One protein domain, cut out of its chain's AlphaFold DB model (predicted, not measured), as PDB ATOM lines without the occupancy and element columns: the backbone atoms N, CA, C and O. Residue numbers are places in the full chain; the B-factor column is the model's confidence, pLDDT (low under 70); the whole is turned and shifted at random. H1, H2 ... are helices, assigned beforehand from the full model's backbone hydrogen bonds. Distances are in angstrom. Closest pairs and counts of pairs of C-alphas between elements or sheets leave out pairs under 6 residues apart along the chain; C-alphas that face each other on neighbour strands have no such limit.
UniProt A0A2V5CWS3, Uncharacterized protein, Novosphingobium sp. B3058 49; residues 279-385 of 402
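This is residues 279 to 385 of the 402 residues of an uncharacterized protein of Novosphingobium sp. B3058 49 (UniProt A0A2V5CWS3). One long helix, H5, makes the long axis: its last residues, 367 to 385, stick out as a bare arm from a small helical body, and H4 folds back beside its first part. The hairpin of H1 and H2 packs on H4 through H1, and the short H3 lies near both H4 and H5. The printed part has 107 residues with five named helices in the order H1, H2, H3, H4, H5 and no named strand; its class is all helix. It is only just extended, close to loose, with a radius of gyration of the C-alphas of 19.7 A and spans of 72 by 24 by 19 A.

H5, residues 349 to 385, and H4, residues 327 to 344, form a helical hairpin. They touch at a shallow tilt of 10 degrees, opposite ways, and their closest C-alphas, those of Tyr 330 and Leu 359, are 6.1 A apart. H5 touches H4 with residues 351 to 363 alone. H1, residues 281 to 293, touches H4 at a steep tilt of 41 degrees, the same way; the closest C-alphas, those of Ser 281 and Asp 336, are 6.4 A apart. H2, residues 302 to 315, forms a helical hairpin with H1, at a shallow tilt of 7 degrees; the closest C-alphas, those of Ser 281 and Phe 312, are 7.3 A apart. H2 and H4 only just touch, with 3 pairs of C-alphas within 8 A, the closest those of Arg 306 and Leu 344 at 6.3 A. H1, H2 and H4 make an up and down bundle, each helix running against the one before it. H3, residues 317 to 323, is close to H5 but not clearly touching, with the C-alphas of Leu 321 and Val 355 closest at 7.0 A. H1 and H5 are apart. In H1, H2, H3, H4 and H5 every O i to N i+4 pair is within hydrogen-bond range.

H5 is 53.6 A from first to last C-alpha, from C-alpha 349 at (143.197, 123.753, 113.139) to C-alpha 385 at (141.045, 101.832, 64.284). H4 is 25.6 A long, H2 19.8 A, H1 18.3 A and H3 9.9 A. H1 begins with C-alpha 281 at (127.889, 122.854, 109.626).

The two C-alphas farthest apart, those of Ser 300 and Arg 385, are 72.2 A apart. Without residues 293 to 298 and 367 to 385, which stand free, the body spans 45 by 21 by 21 A. The printed part has no cut and no long link. The mean pLDDT of the printed part is 88.2; residues 295 to 300 and 383 to 384 are under 70.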
ATOM      1  N   CYS A 279     123.294 119.246 114.926       91.12
ATOM      2  CA  CYS A 279     123.443 120.364 114.007       91.12
ATOM      3  C   CYS A 279     124.446 119.991 112.925       91.12
ATOM      4  O   CYS A 279     125.480 119.386 113.229       91.12
ATOM      5  N   ARG A 280     124.150 120.374 111.688       92.69
ATOM      6  CA  ARG A 280     125.084 120.375 110.560       92.69
ATOM      7  C   ARG A 280     125.910 121.667 110.520       92.69
ATOM      8  O   ARG A 280     125.547 122.658 111.158       92.69
ATOM      9  N   SER A 281     127.023 121.673 109.791       93.62
ATOM     10  CA  SER A 281     127.889 122.854 109.626       93.62
ATOM     11  C   SER A 281     127.125 124.033 109.015       93.62
ATOM     12  O   SER A 281     127.110 125.124 109.591       93.62
ATOM     13  N   GLY A 282     126.396 123.791 107.924       91.94
ATOM     14  CA  GLY A 282     125.556 124.806 107.281       91.94
ATOM     15  C   GLY A 282     124.493 125.390 108.221       91.94
ATOM     16  O   GLY A 282     124.355 126.611 108.312       91.94
ATOM     17  N   GLU A 283     123.812 124.538 108.992       93.12
ATOM     18  CA  GLU A 283     122.796 124.949 109.973       93.12
ATOM     19  C   GLU A 283     123.401 125.819 111.086       93.12
ATOM     20  O   GLU A 283     122.868 126.879 111.430       93.12
ATOM     21  N   LEU A 284     124.563 125.419 111.616       93.31
ATOM     22  CA  LEU A 284     125.266 126.170 112.656       93.31
ATOM     23  C   LEU A 284     125.719 127.538 112.139       93.31
ATOM     24  O   LEU A 284     125.615 128.547 112.843       93.31
ATOM     25  N   ARG A 285     126.204 127.589 110.897       93.50
ATOM     26  CA  ARG A 285     126.582 128.842 110.244       93.50
ATOM     27  C   ARG A 285     125.379 129.753 110.036       93.50
ATOM     28  O   ARG A 285     125.476 130.945 110.320       93.50
ATOM     29  N   ASN A 286     124.248 129.217 109.585       91.81
ATOM     30  CA  ASN A 286     123.025 129.993 109.403       91.81
ATOM     31  C   ASN A 286     122.496 130.554 110.728       91.81
ATOM     32  O   ASN A 286     122.080 131.717 110.763       91.81
ATOM     33  N   LEU A 287     122.571 129.775 111.813       90.44
ATOM     34  CA  LEU A 287     122.263 130.247 113.163       90.44
ATOM     35  C   LEU A 287     123.170 131.404 113.575       90.44
ATOM     36  O   LEU A 287     122.674 132.437 114.024       90.44
ATOM     37  N   LEU A 288     124.484 131.261 113.394       89.50
ATOM     38  CA  LEU A 288     125.446 132.316 113.722       89.50
ATOM     39  C   LEU A 288     125.149 133.606 112.960       89.50
ATOM     40  O   LEU A 288     124.978 134.648 113.586       89.50
ATOM     41  N   LEU A 289     124.989 133.523 111.638       89.12
ATOM     42  CA  LEU A 289     124.663 134.679 110.800       89.12
ATOM     43  C   LEU A 289     123.353 135.349 111.229       89.12
ATOM     44  O   LEU A 289     123.254 136.576 111.249       89.12
ATOM     45  N   PHE A 290     122.343 134.553 111.584       86.38
ATOM     46  CA  PHE A 290     121.054 135.058 112.045       86.38
ATOM     47  C   PHE A 290     121.169 135.848 113.363       86.38
ATOM     48  O   PHE A 290     120.625 136.951 113.479       86.38
ATOM     49  N   TYR A 291     121.922 135.337 114.341       81.81
ATOM     50  CA  TYR A 291     122.116 136.028 115.620       81.81
ATOM     51  C   TYR A 291     123.092 137.208 115.532       81.81
ATOM     52  O   TYR A 291     122.885 138.214 116.214       81.81
ATOM     53  N   GLU A 292     124.111 137.139 114.671       82.00
ATOM     54  CA  GLU A 292     125.015 138.264 114.389       82.00
ATOM     55  C   GLU A 292     124.255 139.445 113.765       82.00
ATOM     56  O   GLU A 292     124.397 140.583 114.220       82.00
ATOM     57  N   ALA A 293     123.385 139.179 112.784       79.50
ATOM     58  CA  ALA A 293     122.556 140.201 112.138       79.50
ATOM     59  C   ALA A 293     121.585 140.896 113.109       79.50
ATOM     60  O   ALA A 293     121.221 142.053 112.903       79.50
ATOM     61  N   SER A 294     121.216 140.225 114.203       70.88
ATOM     62  CA  SER A 294     120.356 140.783 115.252       70.88
ATOM     63  C   SER A 294     121.064 141.830 116.138       70.88
ATOM     64  O   SER A 294     120.454 142.376 117.055       70.88
ATOM     65  N   GLY A 295     122.339 142.154 115.867       62.47
ATOM     66  CA  GLY A 295     123.026 143.329 116.420       62.47
ATOM     67  C   GLY A 295     123.516 143.194 117.864       62.47
ATOM     68  O   GLY A 295     123.861 144.192 118.495       62.47
ATOM     69  N   ALA A 296     123.566 141.978 118.407       51.78
ATOM     70  CA  ALA A 296     124.047 141.732 119.762       51.78
ATOM     71  C   ALA A 296     125.493 141.210 119.742       51.78
ATOM     72  O   ALA A 296     125.734 140.010 119.851       51.78
ATOM     73  N   GLU A 297     126.479 142.114 119.700       48.72
ATOM     74  CA  GLU A 297     127.915 141.787 119.872       48.72
ATOM     75  C   GLU A 297     128.216 141.036 121.197       48.72
ATOM     76  O   GLU A 297     129.279 140.431 121.377       48.72
ATOM     77  N   HIS A 298     127.245 141.011 122.119       52.69
ATOM     78  CA  HIS A 298     127.246 140.271 123.380       52.69
ATOM     79  C   HIS A 298     125.989 139.403 123.548       52.69
ATOM     80  O   HIS A 298     125.346 139.432 124.597       52.69
ATOM     81  N   HIS A 299     125.604 138.645 122.517       60.91
ATOM     82  CA  HIS A 299     124.487 137.710 122.637       60.91
ATOM     83  C   HIS A 299     124.760 136.697 123.763       60.91
ATOM     84  O   HIS A 299     125.791 136.019 123.768       60.91
ATOM     85  N   SER A 300     123.815 136.544 124.695       65.12
ATOM     86  CA  SER A 300     123.863 135.552 125.786       65.12
ATOM     87  C   SER A 300     124.019 134.109 125.290       65.12
ATOM     88  O   SER A 300     124.447 133.245 126.042       65.12
ATOM     89  N   LEU A 301     123.726 133.878 124.008       74.00
ATOM     90  CA  LEU A 301     123.755 132.574 123.345       74.00
ATOM     91  C   LEU A 301     125.134 132.227 122.769       74.00
ATOM     92  O   LEU A 301     125.307 131.148 122.220       74.00
ATOM     93  N   ARG A 302     126.149 133.099 122.872       79.88
ATOM     94  CA  ARG A 302     127.482 132.795 122.314       79.88
ATOM     95  C   ARG A 302     128.136 131.583 122.984       79.88
ATOM     96  O   ARG A 302     128.871 130.857 122.319       79.88
ATOM     97  N   SER A 303     127.889 131.358 124.279       83.88
ATOM     98  CA  SER A 303     128.338 130.124 124.940       83.88
ATOM     99  C   SER A 303     127.562 128.913 124.433       83.88
ATOM    100  O   SER A 303     128.182 127.908 124.118       83.88
ATOM    101  N   GLU A 304     126.245 129.037 124.266       86.69
ATOM    102  CA  GLU A 304     125.386 127.962 123.755       86.69
ATOM    103  C   GLU A 304     125.765 127.571 122.319       86.69
ATOM    104  O   GLU A 304     125.889 126.393 122.010       86.69
ATOM    105  N   LEU A 305     126.074 128.541 121.455       88.31
ATOM    106  CA  LEU A 305     126.560 128.293 120.093       88.31
ATOM    107  C   LEU A 305     127.952 127.648 120.072       88.31
ATOM    108  O   LEU A 305     128.260 126.859 119.179       88.31
ATOM    109  N   ARG A 306     128.803 127.945 121.062       90.06
ATOM    110  CA  ARG A 306     130.086 127.248 121.232       90.06
ATOM    111  C   ARG A 306     129.876 125.804 121.684       90.06
ATOM    112  O   ARG A 306     130.596 124.921 121.218       90.06
ATOM    113  N   ASP A 307     128.902 125.561 122.553       89.94
ATOM    114  CA  ASP A 307     128.537 124.213 122.983       89.94
ATOM    115  C   ASP A 307     127.933 123.417 121.815       89.94
ATOM    116  O   ASP A 307     128.344 122.281 121.578       89.94
ATOM    117  N   ALA A 308     127.072 124.042 121.004       91.94
ATOM    118  CA  ALA A 308     126.554 123.471 119.761       91.94
ATOM    119  C   ALA A 308     127.683 123.135 118.772       91.94
ATOM    120  O   ALA A 308     127.704 122.036 118.222       91.94
ATOM    121  N   TYR A 309     128.684 124.011 118.607       94.38
ATOM    122  CA  TYR A 309     129.887 123.704 117.820       94.38
ATOM    123  C   TYR A 309     130.639 122.479 118.361       94.38
ATOM    124  O   TYR A 309     131.030 121.590 117.599       94.38
ATOM    125  N   ALA A 310     130.831 122.395 119.679       92.88
ATOM    126  CA  ALA A 310     131.497 121.254 120.300       92.88
ATOM    127  C   ALA A 310     130.712 119.944 120.099       92.88
ATOM    128  O   ALA A 310     131.324 118.882 119.936       92.88
ATOM    129  N   THR A 311     129.378 120.005 120.090       92.62
ATOM    130  CA  THR A 311     128.514 118.871 119.739       92.62
ATOM    131  C   THR A 311     128.639 118.511 118.259       92.62
ATOM    132  O   THR A 311     128.910 117.348 117.959       92.62
ATOM    133  N   PHE A 312     128.562 119.488 117.348       94.19
ATOM    134  CA  PHE A 312     128.757 119.299 115.906       94.19
ATOM    135  C   PHE A 312     130.065 118.555 115.601       94.19
ATOM    136  O   PHE A 312     130.055 117.524 114.930       94.19
ATOM    137  N   VAL A 313     131.190 119.010 116.159       94.38
ATOM    138  CA  VAL A 313     132.499 118.365 115.962       94.38
ATOM    139  C   VAL A 313     132.499 116.910 116.434       94.38
ATOM    140  O   VAL A 313     133.120 116.049 115.808       94.38
ATOM    141  N   ARG A 314     131.826 116.630 117.555       91.94
ATOM    142  CA  ARG A 314     131.812 115.302 118.177       91.94
ATOM    143  C   ARG A 314     130.888 114.324 117.457       91.94
ATOM    144  O   ARG A 314     131.188 113.134 117.460       91.94
ATOM    145  N   GLN A 315     129.769 114.803 116.920       90.62
ATOM    146  CA  GLN A 315     128.670 113.950 116.466       90.62
ATOM    147  C   GLN A 315     128.404 114.020 114.961       90.62
ATOM    148  O   GLN A 315     128.036 113.000 114.400       90.62
ATOM    149  N   SER A 316     128.614 115.166 114.310       91.12
ATOM    150  CA  SER A 316     128.160 115.394 112.927       91.12
ATOM    151  C   SER A 316     129.298 115.613 111.928       91.12
ATOM    152  O   SER A 316     129.167 115.231 110.771       91.12
ATOM    153  N   LEU A 317     130.440 116.178 112.346       93.75
ATOM    154  CA  LEU A 317     131.547 116.512 111.433       93.75
ATOM    155  C   LEU A 317     132.079 115.289 110.671       93.75
ATOM    156  O   LEU A 317     132.451 115.390 109.507       93.75
ATOM    157  N   SER A 318     132.162 114.133 111.336       93.06
ATOM    158  CA  SER A 318     132.646 112.912 110.687       93.06
ATOM    159  C   SER A 318     131.663 112.383 109.645       93.06
ATOM    160  O   SER A 318     132.107 111.865 108.623       93.06
ATOM    161  N   ASP A 319     130.367 112.508 109.919       92.56
ATOM    162  CA  ASP A 319     129.306 112.040 109.035       92.56
ATOM    163  C   ASP A 319     129.222 112.955 107.809       92.56
ATOM    164  O   ASP A 319     129.293 112.464 106.687       92.56
ATOM    165  N   GLU A 320     129.229 114.279 108.000       94.31
ATOM    166  CA  GLU A 320     129.295 115.249 106.894       94.31
ATOM    167  C   GLU A 320     130.512 115.042 106.002       94.31
ATOM    168  O   GLU A 320     130.384 115.036 104.781       94.31
ATOM    169  N   LEU A 321     131.686 114.815 106.597       94.06
ATOM    170  CA  LEU A 321     132.899 114.553 105.832       94.06
ATOM    171  C   LEU A 321     132.780 113.289 104.967       94.06
ATOM    172  O   LEU A 321     133.365 113.225 103.891       94.06
ATOM    173  N   SER A 322     132.037 112.282 105.437       93.06
ATOM    174  CA  SER A 322     131.781 111.050 104.680       93.06
ATOM    175  C   SER A 322     130.709 111.206 103.596       93.06
ATOM    176  O   SER A 322     130.676 110.415 102.657       93.06
ATOM    177  N   GLU A 323     129.845 112.217 103.720       93.62
ATOM    178  CA  GLU A 323     128.812 112.563 102.739       93.62
ATOM    179  C   GLU A 323     129.352 113.458 101.604       93.62
ATOM    180  O   GLU A 323     128.680 113.601 100.581       93.62
ATOM    181  N   CYS A 324     130.549 114.045 101.745       94.06
ATOM    182  CA  CYS A 324     131.178 114.850 100.695       94.06
ATOM    183  C   CYS A 324     131.433 114.017  99.427       94.06
ATOM    184  O   CYS A 324     132.073 112.967  99.469       94.06
ATOM    185  N   THR A 325     130.948 114.503  98.282       91.88
ATOM    186  CA  THR A 325     131.047 113.802  96.984       91.88
ATOM    187  C   THR A 325     131.653 114.659  95.876       91.88
ATOM    188  O   THR A 325     131.930 114.160  94.782       91.88
ATOM    189  N   SER A 326     131.865 115.944  96.151       94.12
ATOM    190  CA  SER A 326     132.440 116.917  95.234       94.12
ATOM    191  C   SER A 326     133.453 117.812  95.939       94.12
ATOM    192  O   SER A 326     133.367 118.040  97.144       94.12
ATOM    193  N   GLU A 327     134.379 118.386  95.170       93.75
ATOM    194  CA  GLU A 327     135.316 119.403  95.662       93.75
ATOM    195  C   GLU A 327     134.591 120.572  96.353       93.75
ATOM    196  O   GLU A 327     135.022 121.028  97.411       93.75
ATOM    197  N   GLY A 328     133.433 120.980  95.823       94.31
ATOM    198  CA  GLY A 328     132.605 122.030  96.415       94.31
ATOM    199  C   GLY A 328     132.069 121.694  97.811       94.31
ATOM    200  O   GLY A 328     131.954 122.599  98.637       94.31
ATOM    201  N   ASP A 329     131.795 120.419  98.111       93.94
ATOM    202  CA  ASP A 329     131.327 119.999  99.441       93.94
ATOM    203  C   ASP A 329     132.434 120.187 100.490       93.94
ATOM    204  O   ASP A 329     132.209 120.769 101.554       93.94
ATOM    205  N   TYR A 330     133.658 119.760 100.163       95.88
ATOM    206  CA  TYR A 330     134.823 119.931 101.033       95.88
ATOM    207  C   TYR A 330     135.184 121.406 101.224       95.88
ATOM    208  O   TYR A 330     135.461 121.839 102.344       95.88
ATOM    209  N   GLU A 331     135.180 122.192 100.144       95.31
ATOM    210  CA  GLU A 331     135.447 123.631 100.205       95.31
ATOM    211  C   GLU A 331     134.394 124.370 101.040       95.31
ATOM    212  O   GLU A 331     134.746 125.257 101.826       95.31
ATOM    213  N   GLY A 332     133.122 123.972 100.935       94.62
ATOM    214  CA  GLY A 332     132.039 124.466 101.783       94.62
ATOM    215  C   GLY A 332     132.301 124.197 103.266       94.62
ATOM    216  O   GLY A 332     132.305 125.130 104.072       94.62
ATOM    217  N   LEU A 333     132.632 122.951 103.618       95.31
ATOM    218  CA  LEU A 333     132.925 122.564 104.999       95.31
ATOM    219  C   LEU A 333     134.165 123.282 105.564       95.31
ATOM    220  O   LEU A 333     134.172 123.717 106.719       95.31
ATOM    221  N   LEU A 334     135.214 123.460 104.753       96.62
ATOM    222  CA  LEU A 334     136.396 124.244 105.129       96.62
ATOM    223  C   LEU A 334     136.049 125.714 105.378       96.62
ATOM    224  O   LEU A 334     136.488 126.287 106.379       96.62
ATOM    225  N   SER A 335     135.254 126.316 104.490       96.81
ATOM    226  CA  SER A 335     134.758 127.684 104.649       96.81
ATOM    227  C   SER A 335     133.996 127.842 105.968       96.81
ATOM    228  O   SER A 335     134.212 128.818 106.690       96.81
ATOM    229  N   ASP A 336     133.142 126.880 106.313       96.06
ATOM    230  CA  ASP A 336     132.353 126.918 107.544       96.06
ATOM    231  C   ASP A 336     133.241 126.803 108.793       96.06
ATOM    232  O   ASP A 336     133.103 127.600 109.722       96.06
ATOM    233  N   LEU A 337     134.237 125.909 108.795       96.12
ATOM    234  CA  LEU A 337     135.212 125.798 109.891       96.12
ATOM    235  C   LEU A 337     136.019 127.089 110.099       96.12
ATOM    236  O   LEU A 337     136.206 127.528 111.236       96.12
ATOM    237  N   VAL A 338     136.484 127.718 109.016       96.06
ATOM    238  CA  VAL A 338     137.181 129.015 109.086       96.06
ATOM    239  C   VAL A 338     136.258 130.095 109.648       96.06
ATOM    240  O   VAL A 338     136.678 130.889 110.495       96.06
ATOM    241  N   TYR A 339     134.994 130.107 109.227       94.94
ATOM    242  CA  TYR A 339     134.001 131.033 109.759       94.94
ATOM    243  C   TYR A 339     133.774 130.814 111.263       94.94
ATOM    244  O   TYR A 339     133.803 131.781 112.022       94.94
ATOM    245  N   PHE A 340     133.661 129.567 111.735       94.62
ATOM    246  CA  PHE A 340     133.507 129.270 113.166       94.62
ATOM    247  C   PHE A 340     134.702 129.731 114.000       94.62
ATOM    248  O   PHE A 340     134.509 130.247 115.101       94.62
ATOM    249  N   HIS A 341     135.927 129.611 113.482       93.88
ATOM    250  CA  HIS A 341     137.104 130.166 114.150       93.88
ATOM    251  C   HIS A 341     136.962 131.674 114.383       93.88
ATOM    252  O   HIS A 341     137.142 132.142 115.509       93.88
ATOM    253  N   GLY A 342     136.586 132.422 113.342       90.38
ATOM    254  CA  GLY A 342     136.386 133.868 113.430       90.38
ATOM    255  C   GLY A 342     135.217 134.263 114.338       90.38
ATOM    256  O   GLY A 342     135.371 135.122 115.206       90.38
ATOM    257  N   ALA A 343     134.064 133.611 114.177       89.38
ATOM    258  CA  ALA A 343     132.828 133.955 114.878       89.38
ATOM    259  C   ALA A 343     132.832 133.508 116.353       89.38
ATOM    260  O   ALA A 343     132.472 134.263 117.262       89.38
ATOM    261  N   LEU A 344     133.287 132.286 116.645       89.88
ATOM    262  CA  LEU A 344     133.206 131.686 117.984       89.88
ATOM    263  C   LEU A 344     134.526 131.730 118.767       89.88
ATOM    264  O   LEU A 344     134.511 131.532 119.991       89.88
ATOM    265  N   GLY A 345     135.650 132.000 118.096       89.31
ATOM    266  CA  GLY A 345     136.986 131.946 118.698       89.31
ATOM    267  C   GLY A 345     137.400 130.530 119.099       89.31
ATOM    268  O   GLY A 345     138.119 130.356 120.080       89.31
ATOM    269  N   VAL A 346     136.878 129.515 118.406       92.56
ATOM    270  CA  VAL A 346     137.189 128.100 118.653       92.56
ATOM    271  C   VAL A 346     138.426 127.682 117.865       92.56
ATOM    272  O   VAL A 346     138.692 128.210 116.784       92.56
ATOM    273  N   ASP A 347     139.206 126.748 118.406       93.75
ATOM    274  CA  ASP A 347     140.324 126.161 117.668       93.75
ATOM    275  C   ASP A 347     139.791 125.129 116.671       93.75
ATOM    276  O   ASP A 347     139.164 124.142 117.051       93.75
ATOM    277  N   VAL A 348     140.044 125.382 115.389       95.69
ATOM    278  CA  VAL A 348     139.600 124.540 114.275       95.69
ATOM    279  C   VAL A 348     140.767 123.895 113.535       95.69
ATOM    280  O   VAL A 348     140.533 123.176 112.566       95.69
ATOM    281  N   SER A 349     142.022 124.131 113.940       94.75
ATOM    282  CA  SER A 349     143.197 123.753 113.139       94.75
ATOM    283  C   SER A 349     143.258 122.255 112.843       94.75
ATOM    284  O   SER A 349     143.537 121.862 111.712       94.75
ATOM    285  N   GLN A 350     142.935 121.409 113.825       93.88
ATOM    286  CA  GLN A 350     142.899 119.955 113.630       93.88
ATOM    287  C   GLN A 350     141.758 119.519 112.701       93.88
ATOM    288  O   GLN A 350     141.923 118.598 111.904       93.88
ATOM    289  N   HIS A 351     140.607 120.187 112.783       95.06
ATOM    290  CA  HIS A 351     139.443 119.887 111.953       95.06
ATOM    291  C   HIS A 351     139.674 120.315 110.503       95.06
ATOM    292  O   HIS A 351     139.433 119.523 109.600       95.06
ATOM    293  N   ILE A 352     140.240 121.506 110.285       95.81
ATOM    294  CA  ILE A 352     140.659 121.977 108.961       95.81
ATOM    295  C   ILE A 352     141.675 121.014 108.349       95.81
ATOM    296  O   ILE A 352     141.497 120.609 107.208       95.81
ATOM    297  N   ALA A 353     142.702 120.604 109.103       95.88
ATOM    298  CA  ALA A 353     143.699 119.659 108.603       95.88
ATOM    299  C   ALA A 353     143.068 118.320 108.186       95.88
ATOM    300  O   ALA A 353     143.416 117.774 107.143       95.88
ATOM    301  N   ARG A 354     142.101 117.819 108.966       95.69
ATOM    302  CA  ARG A 354     141.364 116.591 108.645       95.69
ATOM    303  C   ARG A 354     140.546 116.722 107.356       95.69
ATOM    304  O   ARG A 354     140.605 115.825 106.524       95.69
ATOM    305  N   VAL A 355     139.788 117.808 107.193       96.00
ATOM    306  CA  VAL A 355     138.960 118.026 105.991       96.00
ATOM    307  C   VAL A 355     139.838 118.286 104.761       96.00
ATOM    308  O   VAL A 355     139.573 117.735 103.700       96.00
ATOM    309  N   ALA A 356     140.915 119.063 104.906       96.00
ATOM    310  CA  ALA A 356     141.855 119.340 103.823       96.00
ATOM    311  C   ALA A 356     142.579 118.075 103.338       96.00
ATOM    312  O   ALA A 356     142.721 117.896 102.134       96.00
ATOM    313  N   GLY A 357     142.977 117.183 104.253       96.19
ATOM    314  CA  GLY A 357     143.551 115.886 103.887       96.19
ATOM    315  C   GLY A 357     142.567 115.014 103.104       96.19
ATOM    316  O   GLY A 357     142.926 114.464 102.072       96.19
ATOM    317  N   ALA A 358     141.300 114.964 103.525       95.12
ATOM    318  CA  ALA A 358     140.265 114.233 102.792       95.12
ATOM    319  C   ALA A 358     139.987 114.823 101.393       95.12
ATOM    320  O   ALA A 358     139.741 114.076 100.449       95.12
ATOM    321  N   LEU A 359     140.059 116.150 101.237       96.19
ATOM    322  CA  LEU A 359     139.961 116.808  99.930       96.19
ATOM    323  C   LEU A 359     141.149 116.459  99.020       96.19
ATOM    324  O   LEU A 359     140.968 116.268  97.821       96.19
ATOM    325  N   GLU A 360     142.360 116.386  99.569       95.31
ATOM    326  CA  GLU A 360     143.548 115.970  98.818       95.31
ATOM    327  C   GLU A 360     143.416 114.515  98.344       95.31
ATOM    328  O   GLU A 360     143.549 114.259  97.150       95.31
ATOM    329  N   GLU A 361     143.010 113.600  99.232       94.38
ATOM    330  CA  GLU A 361     142.708 112.204  98.880       94.38
ATOM    331  C   GLU A 361     141.633 112.099  97.783       94.38
ATOM    332  O   GLU A 361     141.770 111.317  96.840       94.38
ATOM    333  N   TYR A 362     140.573 112.910  97.867       94.06
ATOM    334  CA  TYR A 362     139.527 112.971  96.846       94.06
ATOM    335  C   TYR A 362     140.061 113.453  95.489       94.06
ATOM    336  O   TYR A 362     139.753 112.853  94.457       94.06
ATOM    337  N   ARG A 363     140.878 114.516  95.471       93.31
ATOM    338  CA  ARG A 363     141.480 115.049  94.237       93.31
ATOM    339  C   ARG A 363     142.406 114.029  93.578       93.31
ATOM    340  O   ARG A 363     142.318 113.840  92.369       93.31
ATOM    341  N   GLU A 364     143.239 113.345  94.361       93.38
ATOM    342  CA  GLU A 364     144.100 112.267  93.859       93.38
ATOM    343  C   GLU A 364     143.278 111.115  93.268       93.38
ATOM    344  O   GLU A 364     143.617 110.579  92.211       93.38
ATOM    345  N   TYR A 365     142.177 110.737  93.927       91.44
ATOM    346  CA  TYR A 365     141.271 109.704  93.432       91.44
ATOM    347  C   TYR A 365     140.616 110.093  92.097       91.44
ATOM    348  O   TYR A 365     140.591 109.285  91.166       91.44
ATOM    349  N   GLU A 366     140.111 111.323  91.976       89.94
ATOM    350  CA  GLU A 366     139.498 111.816  90.737       89.94
ATOM    351  C   GLU A 366     140.522 111.963  89.600       89.94
ATOM    352  O   GLU A 366     140.213 111.626  88.457       89.94
ATOM    353  N   GLU A 367     141.761 112.374  89.889       90.81
ATOM    354  CA  GLU A 367     142.842 112.410  88.894       90.81
ATOM    355  C   GLU A 367     143.177 111.001  88.381       90.81
ATOM    356  O   GLU A 367     143.186 110.764  87.171       90.81
ATOM    357  N   GLN A 368     143.347 110.028  89.283       90.94
ATOM    358  CA  GLN A 368     143.579 108.627  88.909       90.94
ATOM    359  C   GLN A 368     142.429 108.053  88.079       90.94
ATOM    360  O   GLN A 368     142.651 107.292  87.134       90.94
ATOM    361  N   ARG A 369     141.191 108.404  88.425       87.44
ATOM    362  CA  ARG A 369     140.009 108.001  87.670       87.44
ATOM    363  C   ARG A 369     140.000 108.621  86.272       87.44
ATOM    364  O   ARG A 369     139.740 107.908  85.306       87.44
ATOM    365  N   ALA A 370     140.317 109.908  86.150       87.56
ATOM    366  CA  ALA A 370     140.398 110.594  84.863       87.56
ATOM    367  C   ALA A 370     141.484 109.988  83.957       87.56
ATOM    368  O   ALA A 370     141.250 109.795  82.761       87.56
ATOM    369  N   ASP A 371     142.636 109.622  84.523       90.62
ATOM    370  CA  ASP A 371     143.702 108.920  83.804       90.62
ATOM    371  C   ASP A 371     143.247 107.537  83.316       90.62
ATOM    372  O   ASP A 371     143.427 107.203  82.142       90.62
ATOM    373  N   GLN A 372     142.579 106.756  84.173       87.62
ATOM    374  CA  GLN A 372     142.012 105.454  83.801       87.62
ATOM    375  C   GLN A 372     140.949 105.576  82.698       87.62
ATOM    376  O   GLN A 372     140.928 104.776  81.760       87.62
ATOM    377  N   GLU A 373     140.075 106.580  82.779       85.62
ATOM    378  CA  GLU A 373     139.066 106.856  81.753       85.62
ATOM    379  C   GLU A 373     139.719 107.289  80.429       85.62
ATOM    380  O   GLU A 373     139.302 106.833  79.359       85.62
ATOM    381  N   MET A 374     140.783 108.100  80.473       82.94
ATOM    382  CA  MET A 374     141.560 108.469  79.287       82.94
ATOM    383  C   MET A 374     142.272 107.275  78.653       82.94
ATOM    384  O   MET A 374     142.273 107.157  77.423       82.94
ATOM    385  N   ASP A 375     142.868 106.392  79.448       87.38
ATOM    386  CA  ASP A 375     143.526 105.192  78.937       87.38
ATOM    387  C   ASP A 375     142.509 104.211  78.344       87.38
ATOM    388  O   ASP A 375     142.703 103.752  77.216       87.38
ATOM    389  N   SER A 376     141.362 104.006  78.998       81.62
ATOM    390  CA  SER A 376     140.250 103.228  78.436       81.62
ATOM    391  C   SER A 376     139.739 103.826  77.120       81.62
ATOM    392  O   SER A 376     139.528 103.111  76.137       81.62
ATOM    393  N   TYR A 377     139.590 105.153  77.047       82.19
ATOM    394  CA  TYR A 377     139.208 105.838  75.813       82.19
ATOM    395  C   TYR A 377     140.254 105.645  74.706       82.19
ATOM    396  O   TYR A 377     139.899 105.367  73.557       82.19
ATOM    397  N   ARG A 378     141.549 105.752  75.032       83.06
ATOM    398  CA  ARG A 378     142.657 105.520  74.091       83.06
ATOM    399  C   ARG A 378     142.687 104.078  73.589       83.06
ATOM    400  O   ARG A 378     142.911 103.880  72.396       83.06
ATOM    401  N   GLU A 379     142.468 103.093  74.453       80.88
ATOM    402  CA  GLU A 379     142.392 101.676  74.082       80.88
ATOM    403  C   GLU A 379     141.198 101.397  73.164       80.88
ATOM    404  O   GLU A 379     141.384 100.853  72.076       80.88
ATOM    405  N   ASN A 380     140.004 101.874  73.523       78.56
ATOM    406  CA  ASN A 380     138.802 101.740  72.693       78.56
ATOM    407  C   ASN A 380     138.972 102.404  71.316       78.56
ATOM    408  O   ASN A 380     138.549 101.861  70.290       78.56
ATOM    409  N   ALA A 381     139.632 103.566  71.270       73.50
ATOM    410  CA  ALA A 381     139.941 104.263  70.026       73.50
ATOM    411  C   ALA A 381     140.981 103.519  69.168       73.50
ATOM    412  O   ALA A 381     140.895 103.571  67.941       73.50
ATOM    413  N   ARG A 382     141.956 102.829  69.782       74.44
ATOM    414  CA  ARG A 382     142.915 101.962  69.071       74.44
ATOM    415  C   ARG A 382     142.224 100.725  68.503       74.44
ATOM    416  O   ARG A 382     142.346 100.493  67.308       74.44
ATOM    417  N   MET A 383     141.421 100.023  69.306       69.06
ATOM    418  CA  MET A 383     140.647  98.860  68.848       69.06
ATOM    419  C   MET A 383     139.722  99.208  67.678       69.06
ATOM    420  O   MET A 383     139.686  98.490  66.688       69.06
ATOM    421  N   SER A 384     139.040 100.355  67.748       68.12
ATOM    422  CA  SER A 384     138.165 100.814  66.658       68.12
ATOM    423  C   SER A 384     138.934 101.106  65.361       68.12
ATOM    424  O   SER A 384     138.410 100.895  64.273       68.12
ATOM    425  N   ARG A 385     140.183 101.592  65.456       71.00
ATOM    426  CA  ARG A 385     141.045 101.832  64.284       71.00
ATOM    427  C   ARG A 385     141.605 100.538  63.703       71.00
ATOM    428  O   ARG A 385     141.640 100.410  62.484       71.00
TER     429      ARG A 385